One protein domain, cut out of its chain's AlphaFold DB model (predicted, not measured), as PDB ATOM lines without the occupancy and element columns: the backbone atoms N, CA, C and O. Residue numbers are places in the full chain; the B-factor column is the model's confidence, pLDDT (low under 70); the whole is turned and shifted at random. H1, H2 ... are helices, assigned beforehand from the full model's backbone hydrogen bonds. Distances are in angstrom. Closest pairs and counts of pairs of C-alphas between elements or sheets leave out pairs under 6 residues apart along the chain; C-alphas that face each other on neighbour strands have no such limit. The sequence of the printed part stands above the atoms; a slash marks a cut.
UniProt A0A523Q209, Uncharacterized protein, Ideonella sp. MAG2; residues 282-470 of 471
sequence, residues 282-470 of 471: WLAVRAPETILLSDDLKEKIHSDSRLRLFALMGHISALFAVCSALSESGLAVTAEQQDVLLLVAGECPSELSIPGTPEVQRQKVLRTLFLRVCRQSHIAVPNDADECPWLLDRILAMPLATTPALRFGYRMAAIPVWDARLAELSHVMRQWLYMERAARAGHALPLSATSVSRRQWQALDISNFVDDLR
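Overview. This is residues 282 to 470 of the 471 residues of an uncharacterized protein of Ideonella sp. MAG2 (UniProt A0A523Q209). Two helices in the middle, H4 and H6, lie side by side; on one side of them H5 and H7 run side by side in opposite directions, and on the other side come H10 and then, at the far end, H11. The three small helices H1, H2 and H3 make an arc beside H4, and long loops join several of the later helices. The printed part has 189 residues with eleven named helices, H1 to H11 in order along the chain, and no named strand; its class is all helix. It is compact, with a radius of gyration of the C-alphas of 16.8 A, and spans 46 by 35 by 35 A.

Arrangement. H1, residues 282 to 286, and H2, residues 288 to 293, touch only at the corner, the closest C-alphas being those of Ala 284 and Ile 291, 6.1 A apart. H3, residues 295 to 300, touches no helix; it is close to but not clearly touching H4, residues 303 to 312, with C-alphas 298 and 306 7.1 A apart. H4 is the hub, touching four helices. H1 only just touches it, with 3 pairs of C-alphas within 8 A, the closest those of Ala 284 and Leu 309 at 6.8 A. H5, residues 316 to 328, touches H4 with residues 316 to 319 alone, at a steep tilt of 46 degrees, opposite ways; the closest C-alphas are those of Phe 310 and Ala 318, 5.4 A apart. H6, residues 335 to 345, touches H4 at a shallow tilt of 25 degrees, the same way, with C-alphas 311 and 340 closest at 5.5 A. H5 and H6 touch at a steep tilt of 54 degrees, with C-alphas 322 and 337 closest at 6.0 A. H7, residues 359 to 376, touches H5 at a shallow tilt of 15 degrees, opposite ways, with C-alphas 327 and 363 closest at 4.7 A. H8, residues 392 to 395, and H9, residues 420 to 423, touch no helix. H10, residues 427 to 441, touches H4 with residues 429 to 433 alone, the C-alphas of Arg 308 and Met 429 being closest at 7.1 A; their tilt of 35.3 degrees is only just steep. H4, H6 and H10 form a bundle, a group of helices side by side. H10 also touches H1, with C-alphas 285 and 436 closest at 5.4 A. H11, residues 453 to 468, touches no helix but is near H9 and H10. The helix packing is mostly crossed, but only just: of 6 touching pairs given a tilt, 2 are shallow. Every O i to N i+4 pair is within hydrogen-bond range in H1, H2, H4, H5, H6, H7, H10 and H11, and 1 of 2 in H3; H8 and H9 are too short for such a pair.

Along the chain. H1 begins at C-alpha 282, at (205.107, 182.482, 219.527), and measures 6.3 A from first to last C-alpha; H2 and H3 measure 8.7 A and 9.3 A. H4 measures 14.2 A, H5 18.8 A and H6 14.7 A. H7, the longest helix with 18 residues, runs 25.4 A from C-alpha 359 at (228.390, 155.766, 230.259). H8 and H9, four residues each, measure 5.2 A and 5.6 A. H10 measures 20.9 A, and H11 22.6 A, ending at C-alpha 468, at (206.997, 189.308, 244.423).

Size, cuts and confidence. The two C-alphas farthest apart are those of Asp 384 and Pro 446, at 48.3 A. The printed part has no cut. The links H6 to H7, H7 to H8, H8 to H9 and H10 to H11 are long. In the third of these, residues 406 to 407 pair antiparallel with residues 410 to 411. The mean pLDDT of the printed part is 83.8; 18 residues are under 70, among them residues 292 to 299 and 414 to 417.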
ATOM      1  N   TRP A 282     206.294 181.655 219.330       81.38
ATOM      2  CA  TRP A 282     205.107 182.482 219.527       81.38
ATOM      3  C   TRP A 282     203.843 181.627 219.666       81.38
ATOM      4  O   TRP A 282     203.069 181.795 220.614       81.38
ATOM      5  N   LEU A 283     203.659 180.660 218.765       79.25
ATOM      6  CA  LEU A 283     202.514 179.753 218.817       79.25
ATOM      7  C   LEU A 283     202.555 178.846 220.040       79.25
ATOM      8  O   LEU A 283     201.521 178.657 220.671       79.25
ATOM      9  N   ALA A 284     203.725 178.333 220.415       81.19
ATOM     10  CA  ALA A 284     203.880 177.496 221.601       81.19
ATOM     11  C   ALA A 284     203.489 178.243 222.886       81.19
ATOM     12  O   ALA A 284     202.838 177.679 223.762       81.19
ATOM     13  N   VAL A 285     203.829 179.528 222.985       81.56
ATOM     14  CA  VAL A 285     203.481 180.368 224.139       81.56
ATOM     15  C   VAL A 285     201.978 180.667 224.219       81.56
ATOM     16  O   VAL A 285     201.432 180.763 225.321       81.56
ATOM     17  N   ARG A 286     201.315 180.856 223.071       78.12
ATOM     18  CA  ARG A 286     199.933 181.370 222.980       78.12
ATOM     19  C   ARG A 286     198.872 180.290 222.772       78.12
ATOM     20  O   ARG A 286     197.745 180.463 223.220       78.12
ATOM     21  N   ALA A 287     199.223 179.214 222.078       77.25
ATOM     22  CA  ALA A 287     198.352 178.106 221.701       77.25
ATOM     23  C   ALA A 287     199.124 176.766 221.777       77.25
ATOM     24  O   ALA A 287     199.273 176.081 220.759       77.25
ATOM     25  N   PRO A 288     199.621 176.372 222.968       75.94
ATOM     26  CA  PRO A 288     200.484 175.197 223.141       75.94
ATOM     27  C   PRO A 288     199.843 173.900 222.635       75.94
ATOM     28  O   PRO A 288     200.519 173.075 222.024       75.94
ATOM     29  N   GLU A 289     198.525 173.744 222.805       72.25
ATOM     30  CA  GLU A 289     197.767 172.582 222.321       72.25
ATOM     31  C   GLU A 289     197.921 172.373 220.813       72.25
ATOM     32  O   GLU A 289     198.014 171.243 220.348       72.25
ATOM     33  N   THR A 290     198.028 173.455 220.038       71.94
ATOM     34  CA  THR A 290     198.212 173.360 218.583       71.94
ATOM     35  C   THR A 290     199.553 172.734 218.220       71.94
ATOM     36  O   THR A 290     199.625 171.943 217.284       71.94
ATOM     37  N   ILE A 291     200.612 173.075 218.957       73.94
ATOM     38  CA  ILE A 291     201.946 172.515 218.729       73.94
ATOM     39  C   ILE A 291     202.001 171.060 219.201       73.94
ATOM     40  O   ILE A 291     202.565 170.210 218.519       73.94
ATOM     41  N   LEU A 292     201.398 170.757 220.353       69.25
ATOM     42  CA  LEU A 292     201.414 169.414 220.940       69.25
ATOM     43  C   LEU A 292     200.620 168.387 220.118       69.25
ATOM     44  O   LEU A 292     201.040 167.231 220.018       69.25
ATOM     45  N   LEU A 293     199.490 168.802 219.541       66.88
ATOM     46  CA  LEU A 293     198.557 167.921 218.831       66.88
ATOM     47  C   LEU A 293     198.852 167.763 217.340       66.88
ATOM     48  O   LEU A 293     198.205 166.951 216.687       66.88
ATOM     49  N   SER A 294     199.791 168.523 216.779       69.56
ATOM     50  CA  SER A 294     200.093 168.398 215.360       69.56
ATOM     51  C   SER A 294     201.253 167.441 215.121       69.56
ATOM     52  O   SER A 294     202.401 167.726 215.461       69.56
ATOM     53  N   ASP A 295     200.941 166.299 214.515       67.19
ATOM     54  CA  ASP A 295     201.942 165.307 214.127       67.19
ATOM     55  C   ASP A 295     202.799 165.797 212.950       67.19
ATOM     56  O   ASP A 295     204.022 165.680 213.010       67.19
ATOM     57  N   ASP A 296     202.204 166.504 211.983       60.19
ATOM     58  CA  ASP A 296     202.930 167.157 210.880       60.19
ATOM     59  C   ASP A 296     203.971 168.177 211.378       60.19
ATOM     60  O   ASP A 296     205.054 168.318 210.802       60.19
ATOM     61  N   LEU A 297     203.683 168.886 212.478       62.28
ATOM     62  CA  LEU A 297     204.616 169.856 213.065       62.28
ATOM     63  C   LEU A 297     205.832 169.193 213.717       62.28
ATOM     64  O   LEU A 297     206.911 169.788 213.755       62.28
ATOM     65  N   LYS A 298     205.695 167.960 214.216       65.25
ATOM     66  CA  LYS A 298     206.807 167.234 214.850       65.25
ATOM     67  C   LYS A 298     207.883 166.839 213.844       65.25
ATOM     68  O   LYS A 298     209.030 166.674 214.262       65.25
ATOM     69  N   GLU A 299     207.527 166.686 212.571       69.19
ATOM     70  CA  GLU A 299     208.436 166.253 211.503       69.19
ATOM     71  C   GLU A 299     209.108 167.425 210.774       69.19
ATOM     72  O   GLU A 299     210.242 167.293 210.321       69.19
ATOM     73  N   LYS A 300     208.449 168.589 210.712       71.94
ATOM     74  CA  LYS A 300     208.919 169.768 209.956       71.94
ATOM     75  C   LYS A 300     209.862 170.686 210.737       71.94
ATOM     76  O   LYS A 300     210.630 171.442 210.147       71.94
ATOM     77  N   ILE A 301     209.822 170.638 212.068       73.69
ATOM     78  CA  ILE A 301     210.676 171.466 212.927       73.69
ATOM     79  C   ILE A 301     212.021 170.764 213.143       73.69
ATOM     80  O   ILE A 301     212.058 169.602 213.548       73.69
ATOM     81  N   HIS A 302     213.129 171.491 212.946       79.94
ATOM     82  CA  HIS A 302     214.474 170.994 213.261       79.94
ATOM     83  C   HIS A 302     214.517 170.406 214.682       79.94
ATOM     84  O   HIS A 302     213.957 170.995 215.613       79.94
ATOM     85  N   SER A 303     215.185 169.262 214.861       78.31
ATOM     86  CA  SER A 303     215.182 168.493 216.118       78.31
ATOM     87  C   SER A 303     215.474 169.352 217.349       78.31
ATOM     88  O   SER A 303     214.803 169.226 218.373       78.31
ATOM     89  N   ASP A 304     216.428 170.264 217.209       80.75
ATOM     90  CA  ASP A 304     216.906 171.161 218.261       80.75
ATOM     91  C   ASP A 304     215.847 172.186 218.675       80.75
ATOM     92  O   ASP A 304     215.563 172.371 219.861       80.75
ATOM     93  N   SER A 305     215.190 172.804 217.693       81.75
ATOM     94  CA  SER A 305     214.081 173.728 217.928       81.75
ATOM     95  C   SER A 305     212.894 173.000 218.547       81.75
ATOM     96  O   SER A 305     212.268 173.519 219.465       81.75
ATOM     97  N   ARG A 306     212.622 171.764 218.118       84.31
ATOM     98  CA  ARG A 306     211.557 170.929 218.678       84.31
ATOM     99  C   ARG A 306     211.802 170.600 220.153       84.31
ATOM    100  O   ARG A 306     210.880 170.717 220.958       84.31
ATOM    101  N   LEU A 307     213.035 170.244 220.525       86.69
ATOM    102  CA  LEU A 307     213.414 170.014 221.924       86.69
ATOM    103  C   LEU A 307     213.200 171.268 222.775       86.69
ATOM    104  O   LEU A 307     212.549 171.201 223.820       86.69
ATOM    105  N   ARG A 308     213.682 172.423 222.299       87.38
ATOM    106  CA  ARG A 308     213.479 173.704 222.981       87.38
ATOM    107  C   ARG A 308     211.993 174.062 223.100       87.38
ATOM    108  O   ARG A 308     211.580 174.559 224.141       87.38
ATOM    109  N   LEU A 309     211.174 173.796 222.080       88.25
ATOM    110  CA  LEU A 309     209.737 174.099 222.102       88.25
ATOM    111  C   LEU A 309     209.006 173.247 223.137       88.25
ATOM    112  O   LEU A 309     208.218 173.771 223.922       88.25
ATOM    113  N   PHE A 310     209.294 171.945 223.189       88.25
ATOM    114  CA  PHE A 310     208.728 171.080 224.222       88.25
ATOM    115  C   PHE A 310     209.201 171.479 225.624       88.25
ATOM    116  O   PHE A 310     208.395 171.461 226.553       88.25
ATOM    117  N   ALA A 311     210.457 171.909 225.781       90.06
ATOM    118  CA  ALA A 311     210.952 172.442 227.050       90.06
ATOM    119  C   ALA A 311     210.275 173.764 227.443       90.06
ATOM    120  O   ALA A 311     209.919 173.938 228.607       90.06
ATOM    121  N   LEU A 312     210.027 174.666 226.488       89.38
ATOM    122  CA  LEU A 312     209.284 175.911 226.707       89.38
ATOM    123  C   LEU A 312     207.848 175.637 227.170       89.38
ATOM    124  O   LEU A 312     207.341 176.319 228.055       89.38
ATOM    125  N   MET A 313     207.197 174.611 226.621       87.56
ATOM    126  CA  MET A 313     205.869 174.174 227.071       87.56
ATOM    127  C   MET A 313     205.904 173.375 228.387       87.56
ATOM    128  O   MET A 313     204.853 173.022 228.915       87.56
ATOM    129  N   GLY A 314     207.094 173.083 228.921       88.31
ATOM    130  CA  GLY A 314     207.280 172.298 230.139       88.31
ATOM    131  C   GLY A 314     206.958 170.812 229.975       88.31
ATOM    132  O   GLY A 314     206.658 170.131 230.950       88.31
ATOM    133  N   HIS A 315     206.971 170.285 228.755       89.75
ATOM    134  CA  HIS A 315     206.550 168.916 228.502       89.75
ATOM    135  C   HIS A 315     207.666 167.920 228.853       89.75
ATOM    136  O   HIS A 315     208.782 168.008 228.333       89.75
ATOM    137  N   ILE A 316     207.367 166.931 229.703       91.19
ATOM    138  CA  ILE A 316     208.375 165.990 230.225       91.19
ATOM    139  C   ILE A 316     209.067 165.159 229.134       91.19
ATOM    140  O   ILE A 316     210.202 164.719 229.317       91.19
ATOM    141  N   SER A 317     208.431 164.986 227.971       89.38
ATOM    142  CA  SER A 317     209.051 164.304 226.826       89.38
ATOM    143  C   SER A 317     210.346 164.970 226.358       89.38
ATOM    144  O   SER A 317     211.235 164.260 225.897       89.38
ATOM    145  N   ALA A 318     210.486 166.295 226.505       90.50
ATOM    146  CA  ALA A 318     211.734 166.992 226.197       90.50
ATOM    147  C   ALA A 318     212.864 166.488 227.097       90.50
ATOM    148  O   ALA A 318     213.926 166.098 226.614       90.50
ATOM    149  N   LEU A 319     212.601 166.449 228.407       94.25
ATOM    150  CA  LEU A 319     213.562 165.985 229.399       94.25
ATOM    151  C   LEU A 319     213.901 164.508 229.186       94.25
ATOM    152  O   LEU A 319     215.074 164.153 229.194       94.25
ATOM    153  N   PHE A 320     212.900 163.662 228.933       94.31
ATOM    154  CA  PHE A 320     213.126 162.250 228.627       94.31
ATOM    155  C   PHE A 320     214.021 162.068 227.395       94.31
ATOM    156  O   PHE A 320     215.003 161.334 227.465       94.31
ATOM    157  N   ALA A 321     213.718 162.757 226.289       91.50
ATOM    158  CA  ALA A 321     214.485 162.647 225.051       91.50
ATOM    159  C   ALA A 321     215.951 163.063 225.251       91.50
ATOM    160  O   ALA A 321     216.857 162.369 224.792       91.50
ATOM    161  N   VAL A 322     216.189 164.155 225.988       93.50
ATOM    162  CA  VAL A 322     217.545 164.618 226.311       93.50
ATOM    163  C   VAL A 322     218.264 163.652 227.248       93.50
ATOM    164  O   VAL A 322     219.407 163.297 226.975       93.50
ATOM    165  N   CYS A 323     217.615 163.177 228.313       94.50
ATOM    166  CA  CYS A 323     218.220 162.209 229.226       94.50
ATOM    167  C   CYS A 323     218.567 160.895 228.517       94.50
ATOM    168  O   CYS A 323     219.679 160.408 228.685       94.50
ATOM    169  N   SER A 324     217.668 160.357 227.690       93.38
ATOM    170  CA  SER A 324     217.915 159.138 226.914       93.38
ATOM    171  C   SER A 324     219.115 159.315 225.980       93.38
ATOM    172  O   SER A 324     220.085 158.566 226.078       93.38
ATOM    173  N   ALA A 325     219.114 160.366 225.152       91.44
ATOM    174  CA  ALA A 325     220.187 160.625 224.189       91.44
ATOM    175  C   ALA A 325     221.547 160.905 224.859       91.44
ATOM    176  O   ALA A 325     222.601 160.483 224.378       91.44
ATOM    177  N   LEU A 326     221.557 161.611 225.994       92.31
ATOM    178  CA  LEU A 326     222.784 161.877 226.750       92.31
ATOM    179  C   LEU A 326     223.313 160.654 227.494       92.31
ATOM    180  O   LEU A 326     224.505 160.615 227.804       92.31
ATOM    181  N   SER A 327     222.443 159.693 227.797       90.00
ATOM    182  CA  SER A 327     222.817 158.469 228.496       90.00
ATOM    183  C   SER A 327     223.568 157.486 227.598       90.00
ATOM    184  O   SER A 327     224.416 156.753 228.093       90.00
ATOM    185  N   GLU A 328     223.304 157.537 226.290       85.19
ATOM    186  CA  GLU A 328     223.950 156.715 225.259       85.19
ATOM    187  C   GLU A 328     225.147 157.429 224.607       85.19
ATOM    188  O   GLU A 328     226.000 156.798 223.986       85.19
ATOM    189  N   SER A 329     225.238 158.759 224.732       82.31
ATOM    190  CA  SER A 329     226.327 159.531 224.132       82.31
ATOM    191  C   SER A 329     227.513 159.709 225.083       82.31
ATOM    192  O   SER A 329     227.365 160.092 226.239       82.31
ATOM    193  N   GLY A 330     228.730 159.511 224.569       77.75
ATOM    194  CA  GLY A 330     229.978 159.908 225.244       77.75
ATOM    195  C   GLY A 330     230.359 161.380 225.020       77.75
ATOM    196  O   GLY A 330     231.421 161.824 225.455       77.75
ATOM    197  N   LEU A 331     229.516 162.129 224.303       84.31
ATOM    198  CA  LEU A 331     229.788 163.492 223.855       84.31
ATOM    199  C   LEU A 331     229.461 164.528 224.938       84.31
ATOM    200  O   LEU A 331     228.723 164.255 225.890       84.31
ATOM    201  N   ALA A 332     230.021 165.726 224.778       84.25
ATOM    202  CA  ALA A 332     229.663 166.880 225.592       84.25
ATOM    203  C   ALA A 332     228.198 167.283 225.354       84.25
ATOM    204  O   ALA A 332     227.669 167.108 224.256       84.25
ATOM    205  N   VAL A 333     227.563 167.828 226.391       89.50
ATOM    206  CA  VAL A 333     226.189 168.342 226.324       89.50
ATOM    207  C   VAL A 333     226.137 169.543 225.379       89.50
ATOM    208  O   VAL A 333     226.940 170.467 225.515       89.50
ATOM    209  N   THR A 334     225.202 169.537 224.430       89.69
ATOM    210  CA  THR A 334     224.966 170.690 223.549       89.69
ATOM    211  C   THR A 334     224.187 171.788 224.279       89.69
ATOM    212  O   THR A 334     223.541 171.538 225.298       89.69
ATOM    213  N   ALA A 335     224.189 173.012 223.752       88.25
ATOM    214  CA  ALA A 335     223.474 174.129 224.373       88.25
ATOM    215  C   ALA A 335     221.954 173.896 224.443       88.25
ATOM    216  O   ALA A 335     221.309 174.257 225.418       88.25
ATOM    217  N   GLU A 336     221.378 173.243 223.436       89.31
ATOM    218  CA  GLU A 336     219.968 172.844 223.377       89.31
ATOM    219  C   GLU A 336     219.627 171.848 224.487       89.31
ATOM    220  O   GLU A 336     218.598 171.961 225.149       89.31
ATOM    221  N   GLN A 337     220.495 170.857 224.696       92.50
ATOM    222  CA  GLN A 337     220.319 169.851 225.740       92.50
ATOM    223  C   GLN A 337     220.465 170.486 227.125       92.50
ATOM    224  O   GLN A 337     219.667 170.202 228.018       92.50
ATOM    225  N   GLN A 338     221.436 171.389 227.286       92.44
ATOM    226  CA  GLN A 338     221.605 172.170 228.506       92.44
ATOM    227  C   GLN A 338     220.378 173.049 228.783       92.44
ATOM    228  O   GLN A 338     219.906 173.062 229.919       92.44
ATOM    229  N   ASP A 339     219.814 173.708 227.765       92.56
ATOM    230  CA  ASP A 339     218.575 174.483 227.893       92.56
ATOM    231  C   ASP A 339     217.436 173.620 228.436       92.56
ATOM    232  O   ASP A 339     216.746 174.028 229.361       92.56
ATOM    233  N   VAL A 340     217.239 172.416 227.891       93.62
ATOM    234  CA  VAL A 340     216.177 171.501 228.337       93.62
ATOM    235  C   VAL A 340     216.399 171.060 229.786       93.62
ATOM    236  O   VAL A 340     215.454 171.079 230.577       93.62
ATOM    237  N   LEU A 341     217.628 170.681 230.151       94.12
ATOM    238  CA  LEU A 341     217.968 170.260 231.514       94.12
ATOM    239  C   LEU A 341     217.736 171.398 232.516       94.12
ATOM    240  O   LEU A 341     217.015 171.223 233.498       94.12
ATOM    241  N   LEU A 342     218.260 172.590 232.234       92.31
ATOM    242  CA  LEU A 342     218.077 173.756 233.093       92.31
ATOM    243  C   LEU A 342     216.609 174.170 233.178       92.31
ATOM    244  O   LEU A 342     216.101 174.399 234.272       92.31
ATOM    245  N   LEU A 343     215.904 174.231 232.049       91.50
ATOM    246  CA  LEU A 343     214.545 174.752 232.004       91.50
ATOM    247  C   LEU A 343     213.532 173.779 232.605       91.50
ATOM    248  O   LEU A 343     212.670 174.204 233.368       91.50
ATOM    249  N   VAL A 344     213.624 172.486 232.291       92.19
ATOM    250  CA  VAL A 344     212.639 171.486 232.725       92.19
ATOM    251  C   VAL A 344     213.037 170.857 234.054       92.19
ATOM    252  O   VAL A 344     212.200 170.785 234.951       92.19
ATOM    253  N   ALA A 345     214.296 170.436 234.215       92.31
ATOM    254  CA  ALA A 345     214.765 169.760 235.429       92.31
ATOM    255  C   ALA A 345     215.297 170.717 236.506       92.31
ATOM    256  O   ALA A 345     215.344 170.342 237.676       92.31
ATOM    257  N   GLY A 346     215.658 171.948 236.137       90.38
ATOM    258  CA  GLY A 346     216.137 172.971 237.069       90.38
ATOM    259  C   GLY A 346     217.634 172.964 237.328       90.38
ATOM    260  O   GLY A 346     218.101 173.847 238.045       90.38
ATOM    261  N   GLU A 347     218.365 172.010 236.752       91.50
ATOM    262  CA  GLU A 347     219.813 171.883 236.871       91.50
ATOM    263  C   GLU A 347     220.400 171.078 235.705       91.50
ATOM    264  O   GLU A 347     219.727 170.239 235.104       91.50
ATOM    265  N   CYS A 348     221.683 171.310 235.421       91.62
ATOM    266  CA  CYS A 348     222.499 170.461 234.561       91.62
ATOM    267  C   CYS A 348     223.564 169.777 235.437       91.62
ATOM    268  O   CYS A 348     224.392 170.482 236.019       91.62
ATOM    269  N   PRO A 349     223.548 168.439 235.587       91.56
ATOM    270  CA  PRO A 349     224.517 167.740 236.424       91.56
ATOM    271  C   PRO A 349     225.964 167.995 235.992       91.56
ATOM    272  O   PRO A 349     226.307 167.861 234.815       91.56
ATOM    273  N   SER A 350     226.825 168.316 236.959       88.06
ATOM    274  CA  SER A 350     228.237 168.654 236.720       88.06
ATOM    275  C   SER A 350     229.032 167.532 236.041       88.06
ATOM    276  O   SER A 350     229.975 167.785 235.294       88.06
ATOM    277  N   GLU A 351     228.616 166.284 236.247       87.75
ATOM    278  CA  GLU A 351     229.196 165.079 235.663       87.75
ATOM    279  C   GLU A 351     229.053 165.049 234.139       87.75
ATOM    280  O   GLU A 351     229.855 164.414 233.455       87.75
ATOM    281  N   LEU A 352     228.051 165.745 233.596       86.75
ATOM    282  CA  LEU A 352     227.840 165.864 232.155       86.75
ATOM    283  C   LEU A 352     228.696 166.975 231.534       86.75
ATOM    284  O   LEU A 352     228.912 166.982 230.324       86.75
ATOM    285  N   SER A 353     229.206 167.900 232.350       77.25
ATOM    286  CA  SER A 353     230.108 168.967 231.906       77.25
ATOM    287  C   SER A 353     231.537 168.472 231.655       77.25
ATOM    288  O   SER A 353     232.331 169.199 231.063       77.25
ATOM    289  N   ILE A 354     231.877 167.254 232.093       78.56
ATOM    290  CA  ILE A 354     233.201 166.648 231.922       78.56
ATOM    291  C   ILE A 354     233.175 165.727 230.688       78.56
ATOM    292  O   ILE A 354     232.479 164.707 230.695       78.56
ATOM    293  N   PRO A 355     233.925 166.041 229.614       77.19
ATOM    294  CA  PRO A 355     234.047 165.143 228.472       77.19
ATOM    295  C   PRO A 355     234.654 163.799 228.897       77.19
ATOM    296  O   PRO A 355     235.644 163.766 229.626       77.19
ATOM    297  N   GLY A 356     234.085 162.689 228.419       78.50
ATOM    298  CA  GLY A 356     234.599 161.345 228.706       78.50
ATOM    299  C   GLY A 356     234.119 160.711 230.018       78.50
ATOM    300  O   GLY A 356     234.635 159.657 230.389       78.50
ATOM    301  N   THR A 357     233.133 161.295 230.711       84.25
ATOM    302  CA  THR A 357     232.463 160.632 231.843       84.25
ATOM    303  C   THR A 357     231.921 159.254 231.422       84.25
ATOM    304  O   THR A 357     231.237 159.178 230.396       84.25
ATOM    305  N   PRO A 358     232.176 158.173 232.193       88.38
ATOM    306  CA  PRO A 358     231.729 156.825 231.849       88.38
ATOM    307  C   PRO A 358     230.217 156.732 231.633       88.38
ATOM    308  O   PRO A 358     229.438 157.295 232.405       88.38
ATOM    309  N   GLU A 359     229.800 155.952 230.636       89.25
ATOM    310  CA  GLU A 359     228.390 155.766 230.259       89.25
ATOM    311  C   GLU A 359     227.516 155.351 231.453       89.25
ATOM    312  O   GLU A 359     226.489 155.968 231.722       89.25
ATOM    313  N   VAL A 360     227.984 154.388 232.252       90.44
ATOM    314  CA  VAL A 360     227.284 153.906 233.457       90.44
ATOM    315  C   VAL A 360     227.037 155.036 234.462       90.44
ATOM    316  O   VAL A 360     225.969 155.123 235.071       90.44
ATOM    317  N   GLN A 361     228.010 155.935 234.636       90.50
ATOM    318  CA  GLN A 361     227.866 157.080 235.531       90.50
ATOM    319  C   GLN A 361     226.869 158.096 234.963       90.50
ATOM    320  O   GLN A 361     226.017 158.581 235.707       90.50
ATOM    321  N   ARG A 362     226.920 158.374 233.653       90.31
ATOM    322  CA  ARG A 362     225.969 159.272 232.975       90.31
ATOM    323  C   ARG A 362     224.543 158.746 233.070       90.31
ATOM    324  O   ARG A 362     223.661 159.491 233.492       90.31
ATOM    325  N   GLN A 363     224.328 157.469 232.750       92.25
ATOM    326  CA  GLN A 363     223.036 156.795 232.883       92.25
ATOM    327  C   GLN A 363     222.491 156.948 234.301       92.25
ATOM    328  O   GLN A 363     221.378 157.440 234.475       92.25
ATOM    329  N   LYS A 364     223.294 156.623 235.321       92.81
ATOM    330  CA  LYS A 364     222.885 156.738 236.725       92.81
ATOM    331  C   LYS A 364     222.498 158.169 237.110       92.81
ATOM    332  O   LYS A 364     221.454 158.368 237.733       92.81
ATOM    333  N   VAL A 365     223.312 159.161 236.748       94.12
ATOM    334  CA  VAL A 365     223.076 160.577 237.084       94.12
ATOM    335  C   VAL A 365     221.820 161.106 236.388       94.12
ATOM    336  O   VAL A 365     220.945 161.667 237.045       94.12
ATOM    337  N   LEU A 366     221.678 160.867 235.081       95.25
ATOM    338  CA  LEU A 366     220.519 161.301 234.293       95.25
ATOM    339  C   LEU A 366     219.229 160.615 234.743       95.25
ATOM    340  O   LEU A 366     218.184 161.257 234.828       95.25
ATOM    341  N   ARG A 367     219.302 159.323 235.075       95.31
ATOM    342  CA  ARG A 367     218.161 158.569 235.595       95.31
ATOM    343  C   ARG A 367     217.713 159.096 236.951       95.31
ATOM    344  O   ARG A 367     216.529 159.359 237.145       95.31
ATOM    345  N   THR A 368     218.670 159.328 237.848       95.38
ATOM    346  CA  THR A 368     218.415 159.918 239.167       95.38
ATOM    347  C   THR A 368     217.770 161.295 239.027       95.38
ATOM    348  O   THR A 368     216.769 161.562 239.687       95.38
ATOM    349  N   LEU A 369     218.291 162.147 238.136       95.75
ATOM    350  CA  LEU A 369     217.722 163.462 237.840       95.75
ATOM    351  C   LEU A 369     216.272 163.349 237.356       95.75
ATOM    352  O   LEU A 369     215.382 163.967 237.941       95.75
ATOM    353  N   PHE A 370     216.025 162.538 236.324       96.06
ATOM    354  CA  PHE A 370     214.699 162.368 235.726       96.06
ATOM    355  C   PHE A 370     213.667 161.895 236.755       96.06
ATOM    356  O   PHE A 370     212.598 162.490 236.902       96.06
ATOM    357  N   LEU A 371     213.999 160.848 237.513       95.62
ATOM    358  CA  LEU A 371     213.098 160.279 238.511       95.62
ATOM    359  C   LEU A 371     212.902 161.211 239.700       95.62
ATOM    360  O   LEU A 371     211.797 161.284 240.235       95.62
ATOM    361  N   ARG A 372     213.930 161.969 240.098       95.56
ATOM    362  CA  ARG A 372     213.790 163.006 241.125       95.56
ATOM    363  C   ARG A 372     212.796 164.075 240.682       95.56
ATOM    364  O   ARG A 372     211.896 164.380 241.455       95.56
ATOM    365  N   VAL A 373     212.906 164.578 239.452       95.06
ATOM    366  CA  VAL A 373     211.960 165.556 238.887       95.06
ATOM    367  C   VAL A 373     210.541 164.988 238.846       95.06
ATOM    368  O   VAL A 373     209.608 165.651 239.297       95.06
ATOM    369  N   CYS A 374     210.371 163.743 238.386       94.62
ATOM    370  CA  CYS A 374     209.064 163.080 238.379       94.62
ATOM    371  C   CYS A 374     208.463 163.011 239.787       94.62
ATOM    372  O   CYS A 374     207.338 163.459 240.004       94.62
ATOM    373  N   ARG A 375     209.236 162.508 240.758       93.12
ATOM    374  CA  ARG A 375     208.813 162.357 242.157       93.12
ATOM    375  C   ARG A 375     208.477 163.713 242.791       93.12
ATOM    376  O   ARG A 375     207.431 163.836 243.423       93.12
ATOM    377  N   GLN A 376     209.309 164.734 242.579       92.38
ATOM    378  CA  GLN A 376     209.085 166.105 243.067       92.38
ATOM    379  C   GLN A 376     207.849 166.760 242.443       92.38
ATOM    380  O   GLN A 376     207.171 167.546 243.096       92.38
ATOM    381  N   SER A 377     207.534 166.413 241.197       91.50
ATOM    382  CA  SER A 377     206.380 166.947 240.470       91.50
ATOM    383  C   SER A 377     205.129 166.067 240.563       91.50
ATOM    384  O   SER A 377     204.151 166.324 239.861       91.50
ATOM    385  N   HIS A 378     205.142 165.048 241.430       91.75
ATOM    386  CA  HIS A 378     204.053 164.083 241.617       91.75
ATOM    387  C   HIS A 378     203.632 163.346 240.333       91.75
ATOM    388  O   HIS A 378     202.470 162.977 240.161       91.75
ATOM    389  N   ILE A 379     204.582 163.112 239.433       93.44
ATOM    390  CA  ILE A 379     204.404 162.259 238.260       93.44
ATOM    391  C   ILE A 379     204.661 160.823 238.698       93.44
ATOM    392  O   ILE A 379     205.729 160.505 239.226       93.44
ATOM    393  N   ALA A 380     203.665 159.961 238.504       92.25
ATOM    394  CA  ALA A 380     203.749 158.574 238.932       92.25
ATOM    395  C   ALA A 380     204.821 157.825 238.128       92.25
ATOM    396  O   ALA A 380     204.811 157.838 236.895       92.25
ATOM    397  N   VAL A 381     205.714 157.146 238.844       94.19
ATOM    398  CA  VAL A 381     206.757 156.270 238.297       94.19
ATOM    399  C   VAL A 381     206.645 154.903 238.980       94.19
ATOM    400  O   VAL A 381     206.350 154.863 240.179       94.19
ATOM    401  N   PRO A 382     206.822 153.785 238.262       92.62
ATOM    402  CA  PRO A 382     206.805 152.461 238.865       92.62
ATOM    403  C   PRO A 382     208.096 152.192 239.662       92.62
ATOM    404  O   PRO A 382     209.095 152.900 239.529       92.62
ATOM    405  N   ASN A 383     208.072 151.171 240.523       88.00
ATOM    406  CA  ASN A 383     209.193 150.861 241.423       88.00
ATOM    407  C   ASN A 383     210.450 150.370 240.684       88.00
ATOM    408  O   ASN A 383     211.554 150.549 241.180       88.00
ATOM    409  N   ASP A 384     210.286 149.763 239.511       91.62
ATOM    410  CA  ASP A 384     211.355 149.260 238.642       91.62
ATOM    411  C   ASP A 384     211.883 150.323 237.660       91.62
ATOM    412  O   ASP A 384     212.766 150.046 236.844       91.62
ATOM    413  N   ALA A 385     211.397 151.566 237.756       90.56
ATOM    414  CA  ALA A 385     211.814 152.657 236.881       90.56
ATOM    415  C   ALA A 385     213.306 152.988 236.997       90.56
ATOM    416  O   ALA A 385     213.870 153.551 236.066       90.56
ATOM    417  N   ASP A 386     213.973 152.658 238.103       88.88
ATOM    418  CA  ASP A 386     215.411 152.886 238.272       88.88
ATOM    419  C   ASP A 386     216.264 151.962 237.370       88.88
ATOM    420  O   ASP A 386     217.367 152.344 236.980       88.88
ATOM    421  N   GLU A 387     215.738 150.796 236.972       88.31
ATOM    422  CA  GLU A 387     216.493 149.733 236.283       88.31
ATOM    423  C   GLU A 387     215.970 149.405 234.874       88.31
ATOM    424  O   GLU A 387     216.651 148.735 234.098       88.31
ATOM    425  N   CYS A 388     214.769 149.864 234.511       89.75
ATOM    426  CA  CYS A 388     214.187 149.542 233.209       89.75
ATOM    427  C   CYS A 388     214.933 150.218 232.028       89.75
ATOM    428  O   CYS A 388     215.669 151.190 232.208       89.75
ATOM    429  N   PRO A 389     214.724 149.785 230.774       90.31
ATOM    430  CA  PRO A 389     215.238 150.507 229.605       90.31
ATOM    431  C   PRO A 389     214.732 151.961 229.532       90.31
ATOM    432  O   PRO A 389     213.720 152.304 230.151       90.31
ATOM    433  N   TRP A 390     215.405 152.825 228.758       91.81
ATOM    434  CA  TRP A 390     214.918 154.176 228.431       91.81
ATOM    435  C   TRP A 390     213.711 154.119 227.485       91.81
ATOM    436  O   TRP A 390     213.792 154.423 226.302       91.81
ATOM    437  N   LEU A 391     212.566 153.720 228.033       90.88
ATOM    438  CA  LEU A 391     211.276 153.675 227.358       90.88
ATOM    439  C   LEU A 391     210.266 154.451 228.203       90.88
ATOM    440  O   LEU A 391     210.083 154.169 229.389       90.88
ATOM    441  N   LEU A 392     209.650 155.472 227.610       88.19
ATOM    442  CA  LEU A 392     208.831 156.441 228.340       88.19
ATOM    443  C   LEU A 392     207.625 155.783 229.032       88.19
ATOM    444  O   LEU A 392     207.315 156.121 230.168       88.19
ATOM    445  N   ASP A 393     206.996 154.816 228.368       88.62
ATOM    446  CA  ASP A 393     205.876 153.999 228.858       88.62
ATOM    447  C   ASP A 393     206.271 153.005 229.962       88.62
ATOM    448  O   ASP A 393     205.415 152.523 230.698       88.62
ATOM    449  N   ARG A 394     207.568 152.700 230.098       89.69
ATOM    450  CA  ARG A 394     208.106 151.877 231.192       89.69
ATOM    451  C   ARG A 394     208.499 152.698 232.409       89.69
ATOM    452  O   ARG A 394     208.456 152.190 233.521       89.69
ATOM    453  N   ILE A 395     208.878 153.956 232.207       91.81
ATOM    454  CA  ILE A 395     209.338 154.838 233.286       91.81
ATOM    455  C   ILE A 395     208.187 155.647 233.878       91.81
ATOM    456  O   ILE A 395     208.203 155.954 235.068       91.81
ATOM    457  N   LEU A 396     207.191 156.022 233.075       92.50
ATOM    458  CA  LEU A 396     206.017 156.743 233.551       92.50
ATOM    459  C   LEU A 396     204.863 155.766 233.765       92.50
ATOM    460  O   LEU A 396     204.458 155.058 232.852       92.50
ATOM    461  N   ALA A 397     204.279 155.778 234.962       89.81
ATOM    462  CA  ALA A 397     203.103 154.970 235.292       89.81
ATOM    463  C   ALA A 397     201.778 155.627 234.848       89.81
ATOM    464  O   ALA A 397     200.697 155.149 235.187       89.81
ATOM    465  N   MET A 398     201.845 156.746 234.123       89.00
ATOM    466  CA  MET A 398     200.690 157.498 233.634       89.00
ATOM    467  C   MET A 398     200.867 157.899 232.165       89.00
ATOM    468  O   MET A 398     202.002 158.066 231.713       89.00
ATOM    469  N   PRO A 399     199.768 158.098 231.411       86.69
ATOM    470  CA  PRO A 399     199.850 158.561 230.034       86.69
ATOM    471  C   PRO A 399     200.531 159.927 229.940       86.69
ATOM    472  O   PRO A 399     200.211 160.844 230.698       86.69
ATOM    473  N   LEU A 400     201.401 160.095 228.945       83.19
ATOM    474  CA  LEU A 400     202.138 161.338 228.707       83.19
ATOM    475  C   LEU A 400     201.222 162.571 228.616       83.19
ATOM    476  O   LEU A 400     201.527 163.608 229.199       83.19
ATOM    477  N   ALA A 401     200.061 162.431 227.971       80.56
ATOM    478  CA  ALA A 401     199.061 163.494 227.827       80.56
ATOM    479  C   ALA A 401     198.476 163.997 229.163       80.56
ATOM    480  O   ALA A 401     197.876 165.064 229.206       80.56
ATOM    481  N   THR A 402     198.636 163.233 230.250       84.50
ATOM    482  CA  THR A 402     198.162 163.601 231.596       84.50
ATOM    483  C   THR A 402     199.260 164.182 232.482       84.50
ATOM    484  O   THR A 402     198.987 164.603 233.607       84.50
ATOM    485  N   THR A 403     200.504 164.214 231.992       86.38
ATOM    486  CA  THR A 403     201.625 164.752 232.762       86.38
ATOM    487  C   THR A 403     201.494 166.269 232.905       86.38
ATOM    488  O   THR A 403     201.128 166.959 231.950       86.38
ATOM    489  N   PRO A 404     201.759 166.821 234.100       89.12
ATOM    490  CA  PRO A 404     201.751 168.257 234.288       89.12
ATOM    491  C   PRO A 404     202.913 168.901 233.529       89.12
ATOM    492  O   PRO A 404     203.995 168.323 233.422       89.12
ATOM    493  N   ALA A 405     202.713 170.141 233.085       89.44
ATOM    494  CA  ALA A 405     203.815 170.973 232.622       89.44
ATOM    495  C   ALA A 405     204.812 171.217 233.767       89.44
ATOM    496  O   ALA A 405     204.421 171.413 234.922       89.44
ATOM    497  N   LEU A 406     206.097 171.210 233.433       90.62
ATOM    498  CA  LEU A 406     207.216 171.302 234.356       90.62
ATOM    499  C   LEU A 406     208.065 172.540 234.083       90.62
ATOM    500  O   LEU A 406     208.309 172.914 232.936       90.62
ATOM    501  N   ARG A 407     208.586 173.133 235.153       90.12
ATOM    502  CA  ARG A 407     209.669 174.103 235.078       90.12
ATOM    503  C   ARG A 407     210.565 174.008 236.290       90.12
ATOM    504  O   ARG A 407     210.091 173.910 237.418       90.12
ATOM    505  N   PHE A 408     211.863 174.079 236.044       89.38
ATOM    506  CA  PHE A 408     212.897 174.064 237.064       89.38
ATOM    507  C   PHE A 408     212.777 172.890 238.054       89.38
ATOM    508  O   PHE A 408     213.117 173.034 239.225       89.38
ATOM    509  N   GLY A 409     212.276 171.744 237.583       88.19
ATOM    510  CA  GLY A 409     212.062 170.526 238.366       88.19
ATOM    511  C   GLY A 409     210.700 170.426 239.058       88.19
ATOM    512  O   GLY A 409     210.418 169.403 239.681       88.19
ATOM    513  N   TYR A 410     209.850 171.448 238.934       89.25
ATOM    514  CA  TYR A 410     208.566 171.541 239.624       89.25
ATOM    515  C   TYR A 410     207.390 171.601 238.655       89.25
ATOM    516  O   TYR A 410     207.485 172.138 237.550       89.25
ATOM    517  N   ARG A 411     206.236 171.118 239.114       90.00
ATOM    518  CA  ARG A 411     204.957 171.305 238.426       90.00
ATOM    519  C   ARG A 411     204.639 172.797 238.284       90.00
ATOM    520  O   ARG A 411     204.548 173.519 239.274       90.00
ATOM    521  N   MET A 412     204.400 173.239 237.054       83.94
ATOM    522  CA  MET A 412     203.947 174.594 236.758       83.94
ATOM    523  C   MET A 412     202.470 174.749 237.134       83.94
ATOM    524  O   MET A 412     201.600 174.116 236.537       83.94
ATOM    525  N   ALA A 413     202.187 175.613 238.108       71.69
ATOM    526  CA  ALA A 413     200.840 176.136 238.359       71.69
ATOM    527  C   ALA A 413     200.633 177.522 237.713       71.69
ATOM    528  O   ALA A 413     199.534 177.851 237.278       71.69
ATOM    529  N   ALA A 414     201.708 178.307 237.619       68.75
ATOM    530  CA  ALA A 414     201.785 179.612 236.969       68.75
ATOM    531  C   ALA A 414     203.156 179.758 236.279       68.75
ATOM    532  O   ALA A 414     203.988 178.849 236.362       68.75
ATOM    533  N   ILE A 415     203.405 180.880 235.592       65.88
ATOM    534  CA  ILE A 415     204.755 181.182 235.091       65.88
ATOM    535  C   ILE A 415     205.678 181.320 236.304       65.88
ATOM    536  O   ILE A 415     205.392 182.145 237.170       65.88
ATOM    537  N   PRO A 416     206.760 180.546 236.382       63.38
ATOM    538  CA  PRO A 416     207.706 180.682 237.470       63.38
ATOM    539  C   PRO A 416     208.514 181.969 237.339       63.38
ATOM    540  O   PRO A 416     208.799 182.444 236.235       63.38
ATOM    541  N   VAL A 417     208.893 182.482 238.504       67.19
ATOM    542  CA  VAL A 417     209.758 183.646 238.676       67.19
ATOM    543  C   VAL A 417     211.080 183.432 237.936       67.19
ATOM    544  O   VAL A 417     211.614 182.322 237.855       67.19
ATOM    545  N   TRP A 418     211.588 184.513 237.361       74.19
ATOM    546  CA  TRP A 418     212.791 184.537 236.547       74.19
ATOM    547  C   TRP A 418     214.064 184.541 237.403       74.19
ATOM    548  O   TRP A 418     214.675 185.577 237.640       74.19
ATOM    549  N   ASP A 419     214.515 183.377 237.862       71.69
ATOM    550  CA  ASP A 419     215.728 183.317 238.682       71.69
ATOM    551  C   ASP A 419     217.047 183.349 237.877       71.69
ATOM    552  O   ASP A 419     217.079 183.385 236.641       71.69
ATOM    553  N   ALA A 420     218.168 183.339 238.605       74.56
ATOM    554  CA  ALA A 420     219.516 183.415 238.046       74.56
ATOM    555  C   ALA A 420     219.838 182.302 237.028       74.56
ATOM    556  O   ALA A 420     220.706 182.504 236.179       74.56
ATOM    557  N   ARG A 421     219.130 181.163 237.048       79.81
ATOM    558  CA  ARG A 421     219.337 180.055 236.098       79.81
ATOM    559  C   ARG A 421     218.989 180.458 234.670       79.81
ATOM    560  O   ARG A 421     219.544 179.910 233.723       79.81
ATOM    561  N   LEU A 422     218.139 181.470 234.485       81.38
ATOM    562  CA  LEU A 422     217.860 182.032 233.160       81.38
ATOM    563  C   LEU A 422     219.092 182.630 232.486       81.38
ATOM    564  O   LEU A 422     219.173 182.665 231.254       81.38
ATOM    565  N   ALA A 423     220.059 183.090 233.276       84.00
ATOM    566  CA  ALA A 423     221.300 183.620 232.745       84.00
ATOM    567  C   ALA A 423     222.203 182.535 232.144       84.00
ATOM    568  O   ALA A 423     223.062 182.855 231.322       84.00
ATOM    569  N   GLU A 424     221.999 181.273 232.522       87.81
ATOM    570  CA  GLU A 424     222.763 180.120 232.038       87.81
ATOM    571  C   GLU A 424     222.196 179.520 230.748       87.81
ATOM    572  O   GLU A 424     222.918 178.817 230.044       87.81
ATOM    573  N   LEU A 425     220.939 179.827 230.415       89.06
ATOM    574  CA  LEU A 425     220.297 179.382 229.177       89.06
ATOM    575  C   LEU A 425     220.986 179.968 227.936       89.06
ATOM    576  O   LEU A 425     221.765 180.915 228.012       89.06
ATOM    577  N   SER A 426     220.669 179.445 226.762       89.75
ATOM    578  CA  SER A 426     221.085 180.000 225.479       89.75
ATOM    579  C   SER A 426     220.359 181.314 225.162       89.75
ATOM    580  O   SER A 426     219.320 181.648 225.745       89.75
ATOM    581  N   HIS A 427     220.885 182.076 224.199       86.75
ATOM    582  CA  HIS A 427     220.217 183.279 223.694       86.75
ATOM    583  C   HIS A 427     218.819 182.985 223.163       86.75
ATOM    584  O   HIS A 427     217.877 183.718 223.461       86.75
ATOM    585  N   VAL A 428     218.693 181.910 222.384       85.81
ATOM    586  CA  VAL A 428     217.429 181.529 221.747       85.81
ATOM    587  C   VAL A 428     216.381 181.241 222.812       85.81
ATOM    588  O   VAL A 428     215.287 181.801 222.765       85.81
ATOM    589  N   MET A 429     216.737 180.444 223.823       88.44
ATOM    590  CA  MET A 429     215.798 180.116 224.888       88.44
ATOM    591  C   MET A 429     215.413 181.351 225.712       88.44
ATOM    592  O   MET A 429     214.231 181.551 225.985       88.44
ATOM    593  N   ARG A 430     216.365 182.237 226.048       88.69
ATOM    594  CA  ARG A 430     216.039 183.507 226.723       88.69
ATOM    595  C   ARG A 430     215.039 184.345 225.927       88.69
ATOM    596  O   ARG A 430     214.068 184.820 226.509       88.69
ATOM    597  N   GLN A 431     215.231 184.484 224.611       85.50
ATOM    598  CA  GLN A 431     214.296 185.227 223.758       85.50
ATOM    599  C   GLN A 431     212.877 184.656 223.851       85.50
ATOM    600  O   GLN A 431     211.909 185.406 223.964       85.50
ATOM    601  N   TRP A 432     212.744 183.329 223.828       87.69
ATOM    602  CA  TRP A 432     211.442 182.665 223.893       87.69
ATOM    603  C   TRP A 432     210.768 182.849 225.250       87.69
ATOM    604  O   TRP A 432     209.555 183.030 225.315       87.69
ATOM    605  N   LEU A 433     211.542 182.882 226.334       86.69
ATOM    606  CA  LEU A 433     211.017 183.170 227.668       86.69
ATOM    607  C   LEU A 433     210.569 184.624 227.801       86.69
ATOM    608  O   LEU A 433     209.531 184.882 228.408       86.69
ATOM    609  N   TYR A 434     211.284 185.567 227.182       83.31
ATOM    610  CA  TYR A 434     210.850 186.966 227.104       83.31
ATOM    611  C   TYR A 434     209.495 187.084 226.396       83.31
ATOM    612  O   TYR A 434     208.604 187.780 226.885       83.31
ATOM    613  N   MET A 435     209.301 186.330 225.311       83.25
ATOM    614  CA  MET A 435     208.013 186.232 224.618       83.25
ATOM    615  C   MET A 435     206.934 185.573 225.493       83.25
ATOM    616  O   MET A 435     205.816 186.088 225.557       83.25
ATOM    617  N   GLU A 436     207.254 184.480 226.202       85.06
ATOM    618  CA  GLU A 436     206.340 183.805 227.142       85.06
ATOM    619  C   GLU A 436     205.811 184.774 228.198       85.06
ATOM    620  O   GLU A 436     204.603 184.868 228.442       85.06
ATOM    621  N   ARG A 437     206.724 185.545 228.787       80.94
ATOM    622  CA  ARG A 437     206.405 186.541 229.802       80.94
ATOM    623  C   ARG A 437     205.566 187.672 229.227       80.94
ATOM    624  O   ARG A 437     204.527 187.981 229.804       80.94
ATOM    625  N   ALA A 438     205.958 188.244 228.089       79.25
ATOM    626  CA  ALA A 438     205.205 189.327 227.460       79.25
ATOM    627  C   ALA A 438     203.771 188.899 227.102       79.25
ATOM    628  O   ALA A 438     202.818 189.643 227.339       79.25
ATOM    629  N   ALA A 439     203.599 187.672 226.606       80.06
ATOM    630  CA  ALA A 439     202.299 187.126 226.236       80.06
ATOM    631  C   ALA A 439     201.357 186.917 227.422       80.06
ATOM    632  O   ALA A 439     200.153 187.127 227.274       80.06
ATOM    633  N   ARG A 440     201.884 186.478 228.568       77.38
ATOM    634  CA  ARG A 440     201.068 186.089 229.725       77.38
ATOM    635  C   ARG A 440     200.938 187.184 230.783       77.38
ATOM    636  O   ARG A 440     199.890 187.295 231.406       77.38
ATOM    637  N   ALA A 441     201.974 187.997 230.993       70.38
ATOM    638  CA  ALA A 441     201.940 189.110 231.943       70.38
ATOM    639  C   ALA A 441     201.298 190.379 231.356       70.38
ATOM    640  O   ALA A 441     201.027 191.311 232.111       70.38
ATOM    641  N   GLY A 442     201.066 190.423 230.036       65.50
ATOM    642  CA  GLY A 442     200.432 191.556 229.350       65.50
ATOM    643  C   GLY A 442     201.312 192.807 229.261       65.50
ATOM    644  O   GLY A 442     200.816 193.898 228.981       65.50
ATOM    645  N   HIS A 443     202.613 192.670 229.515       65.75
ATOM    646  CA  HIS A 443     203.576 193.763 229.454       65.75
ATOM    647  C   HIS A 443     204.725 193.387 228.525       65.75
ATOM    648  O   HIS A 443     205.437 192.415 228.767       65.75
ATOM    649  N   ALA A 444     204.889 194.170 227.461       66.88
ATOM    650  CA  ALA A 444     206.015 194.070 226.550       66.88
ATOM    651  C   ALA A 444     207.324 194.343 227.302       66.88
ATOM    652  O   ALA A 444     207.472 195.388 227.935       66.88
ATOM    653  N   LEU A 445     208.282 193.424 227.197       70.56
ATOM    654  CA  LEU A 445     209.680 193.712 227.492       70.56
ATOM    655  C   LEU A 445     210.366 193.915 226.143       70.56
ATOM    656  O   LEU A 445     210.519 192.940 225.404       70.56
ATOM    657  N   PRO A 446     210.757 195.148 225.778       68.44
ATOM    658  CA  PRO A 446     211.405 195.415 224.502       68.44
ATOM    659  C   PRO A 446     212.877 194.971 224.539       68.44
ATOM    660  O   PRO A 446     213.804 195.769 224.401       68.44
ATOM    661  N   LEU A 447     213.090 193.676 224.778       73.00
ATOM    662  CA  LEU A 447     214.389 193.035 224.870       73.00
ATOM    663  C   LEU A 447     214.614 192.086 223.702       73.00
ATOM    664  O   LEU A 447     213.740 191.311 223.310       73.00
ATOM    665  N   SER A 448     215.842 192.128 223.201       72.88
ATOM    666  CA  SER A 448     216.411 191.075 222.376       72.88
ATOM    667  C   SER A 448     217.382 190.264 223.228       72.88
ATOM    668  O   SER A 448     218.087 190.819 224.075       72.88
ATOM    669  N   ALA A 449     217.521 188.972 222.953       67.69
ATOM    670  CA  ALA A 449     218.598 188.168 223.515       67.69
ATOM    671  C   ALA A 449     219.985 188.739 223.176       67.69
ATOM    672  O   ALA A 449     220.939 188.505 223.914       67.69
ATOM    673  N   THR A 450     220.117 189.502 222.089       70.88
ATOM    674  CA  THR A 450     221.371 190.165 221.710       70.88
ATOM    675  C   THR A 450     221.612 191.491 222.428       70.88
ATOM    676  O   THR A 450     222.734 191.992 222.364       70.88
ATOM    677  N   SER A 451     220.625 192.039 223.153       76.94
ATOM    678  CA  SER A 451     220.779 193.270 223.941       76.94
ATOM    679  C   SER A 451     221.917 193.148 224.961       76.94
ATOM    680  O   SER A 451     222.254 192.047 225.395       76.94
ATOM    681  N   VAL A 452     222.523 194.260 225.382       79.38
ATOM    682  CA  VAL A 452     223.580 194.218 226.408       79.38
ATOM    683  C   VAL A 452     223.117 193.515 227.682       79.38
ATOM    684  O   VAL A 452     221.963 193.634 228.103       79.38
ATOM    685  N   SER A 453     224.037 192.778 228.300       84.06
ATOM    686  CA  SER A 453     223.754 191.916 229.445       84.06
ATOM    687  C   SER A 453     223.119 192.680 230.598       84.06
ATOM    688  O   SER A 453     222.155 192.197 231.174       84.06
ATOM    689  N   ARG A 454     223.571 193.909 230.880       80.38
ATOM    690  CA  ARG A 454     222.974 194.776 231.909       80.38
ATOM    691  C   ARG A 454     221.467 194.981 231.719       80.38
ATOM    692  O   ARG A 454     220.737 194.883 232.695       80.38
ATOM    693  N   ARG A 455     220.990 195.233 230.492       78.56
ATOM    694  CA  ARG A 455     219.547 195.393 230.220       78.56
ATOM    695  C   ARG A 455     218.783 194.091 230.431       78.56
ATOM    696  O   ARG A 455     217.676 194.114 230.958       78.56
ATOM    697  N   GLN A 456     219.372 192.972 230.017       82.69
ATOM    698  CA  GLN A 456     218.783 191.653 230.240       82.69
ATOM    699  C   GLN A 456     218.693 191.345 231.743       82.69
ATOM    700  O   GLN A 456     217.634 190.940 232.205       82.69
ATOM    701  N   TRP A 457     219.746 191.626 232.517       82.44
ATOM    702  CA  TRP A 457     219.753 191.497 233.978       82.44
ATOM    703  C   TRP A 457     218.729 192.405 234.657       82.44
ATOM    704  O   TRP A 457     217.941 191.927 235.461       82.44
ATOM    705  N   GLN A 458     218.659 193.679 234.271       78.69
ATOM    706  CA  GLN A 458     217.673 194.611 234.818       78.69
ATOM    707  C   GLN A 458     216.236 194.128 234.579       78.69
ATOM    708  O   GLN A 458     215.391 194.248 235.460       78.69
ATOM    709  N   ALA A 459     215.938 193.552 233.414       76.00
ATOM    710  CA  ALA A 459     214.613 192.995 233.166       76.00
ATOM    711  C   ALA A 459     214.327 191.724 233.973       76.00
ATOM    712  O   ALA A 459     213.170 191.503 234.335       76.00
ATOM    713  N   LEU A 460     215.347 190.907 234.264       77.25
ATOM    714  CA  LEU A 460     215.228 189.794 235.210       77.25
ATOM    715  C   LEU A 460     214.884 190.324 236.610       77.25
ATOM    716  O   LEU A 460     213.893 189.892 237.193       77.25
ATOM    717  N   ASP A 461     215.614 191.333 237.089       77.88
ATOM    718  CA  ASP A 461     215.391 191.950 238.401       77.88
ATOM    719  C   ASP A 461     213.998 192.588 238.518       77.88
ATOM    720  O   ASP A 461     213.281 192.348 239.491       77.88
ATOM    721  N   ILE A 462     213.574 193.357 237.506       74.69
ATOM    722  CA  ILE A 462     212.233 193.960 237.451       74.69
ATOM    723  C   ILE A 462     211.159 192.872 237.426       74.69
ATOM    724  O   ILE A 462     210.143 193.000 238.105       74.69
ATOM    725  N   SER A 463     211.363 191.800 236.658       73.25
ATOM    726  CA  SER A 463     210.379 190.717 236.571       73.25
ATOM    727  C   SER A 463     210.201 190.012 237.909       73.25
ATOM    728  O   SER A 463     209.059 189.792 238.307       73.25
ATOM    729  N   ASN A 464     211.301 189.750 238.618       74.81
ATOM    730  CA  ASN A 464     211.277 189.163 239.958       74.81
ATOM    731  C   ASN A 464     210.556 190.070 240.950       74.81
ATOM    732  O   ASN A 464     209.653 189.624 241.647       74.81
ATOM    733  N   PHE A 465     210.875 191.365 240.935       74.81
ATOM    734  CA  PHE A 465     210.203 192.344 241.781       74.81
ATOM    735  C   PHE A 465     208.689 192.420 241.514       74.81
ATOM    736  O   PHE A 465     207.895 192.496 242.448       74.81
ATOM    737  N   VAL A 466     208.267 192.391 240.245       73.25
ATOM    738  CA  VAL A 466     206.840 192.411 239.875       73.25
ATOM    739  C   VAL A 466     206.123 191.133 240.310       73.25
ATOM    740  O   VAL A 466     204.960 191.209 240.703       73.25
ATOM    741  N   ASP A 467     206.776 189.975 240.225       72.25
ATOM    742  CA  ASP A 467     206.190 188.714 240.685       72.25
ATOM    743  C   ASP A 467     206.050 188.680 242.215       72.25
ATOM    744  O   ASP A 467     204.981 188.311 242.701       72.25
ATOM    745  N   ASP A 468     207.047 189.172 242.957       74.12
ATOM    746  CA  ASP A 468     206.997 189.308 244.423       74.12
ATOM    747  C   ASP A 468     205.861 190.231 244.898       74.12
ATOM    748  O   ASP A 468     205.273 190.011 245.951       74.12
ATOM    749  N   LEU A 469     205.527 191.278 244.136       73.44
ATOM    750  CA  LEU A 469     204.399 192.164 244.457       73.44
ATOM    751  C   LEU A 469     203.024 191.522 244.222       73.44
ATOM    752  O   LEU A 469     202.016 192.060 244.687       73.44
ATOM    753  N   ARG A 470     202.954 190.443 243.435       63.81
ATOM    754  CA  ARG A 470     201.698 189.756 243.090       63.81
ATOM    755  C   ARG A 470     201.390 188.581 244.022       63.81
ATOM    756  O   ARG A 470     200.239 188.141 244.029       63.81
TER     757      ARG A 470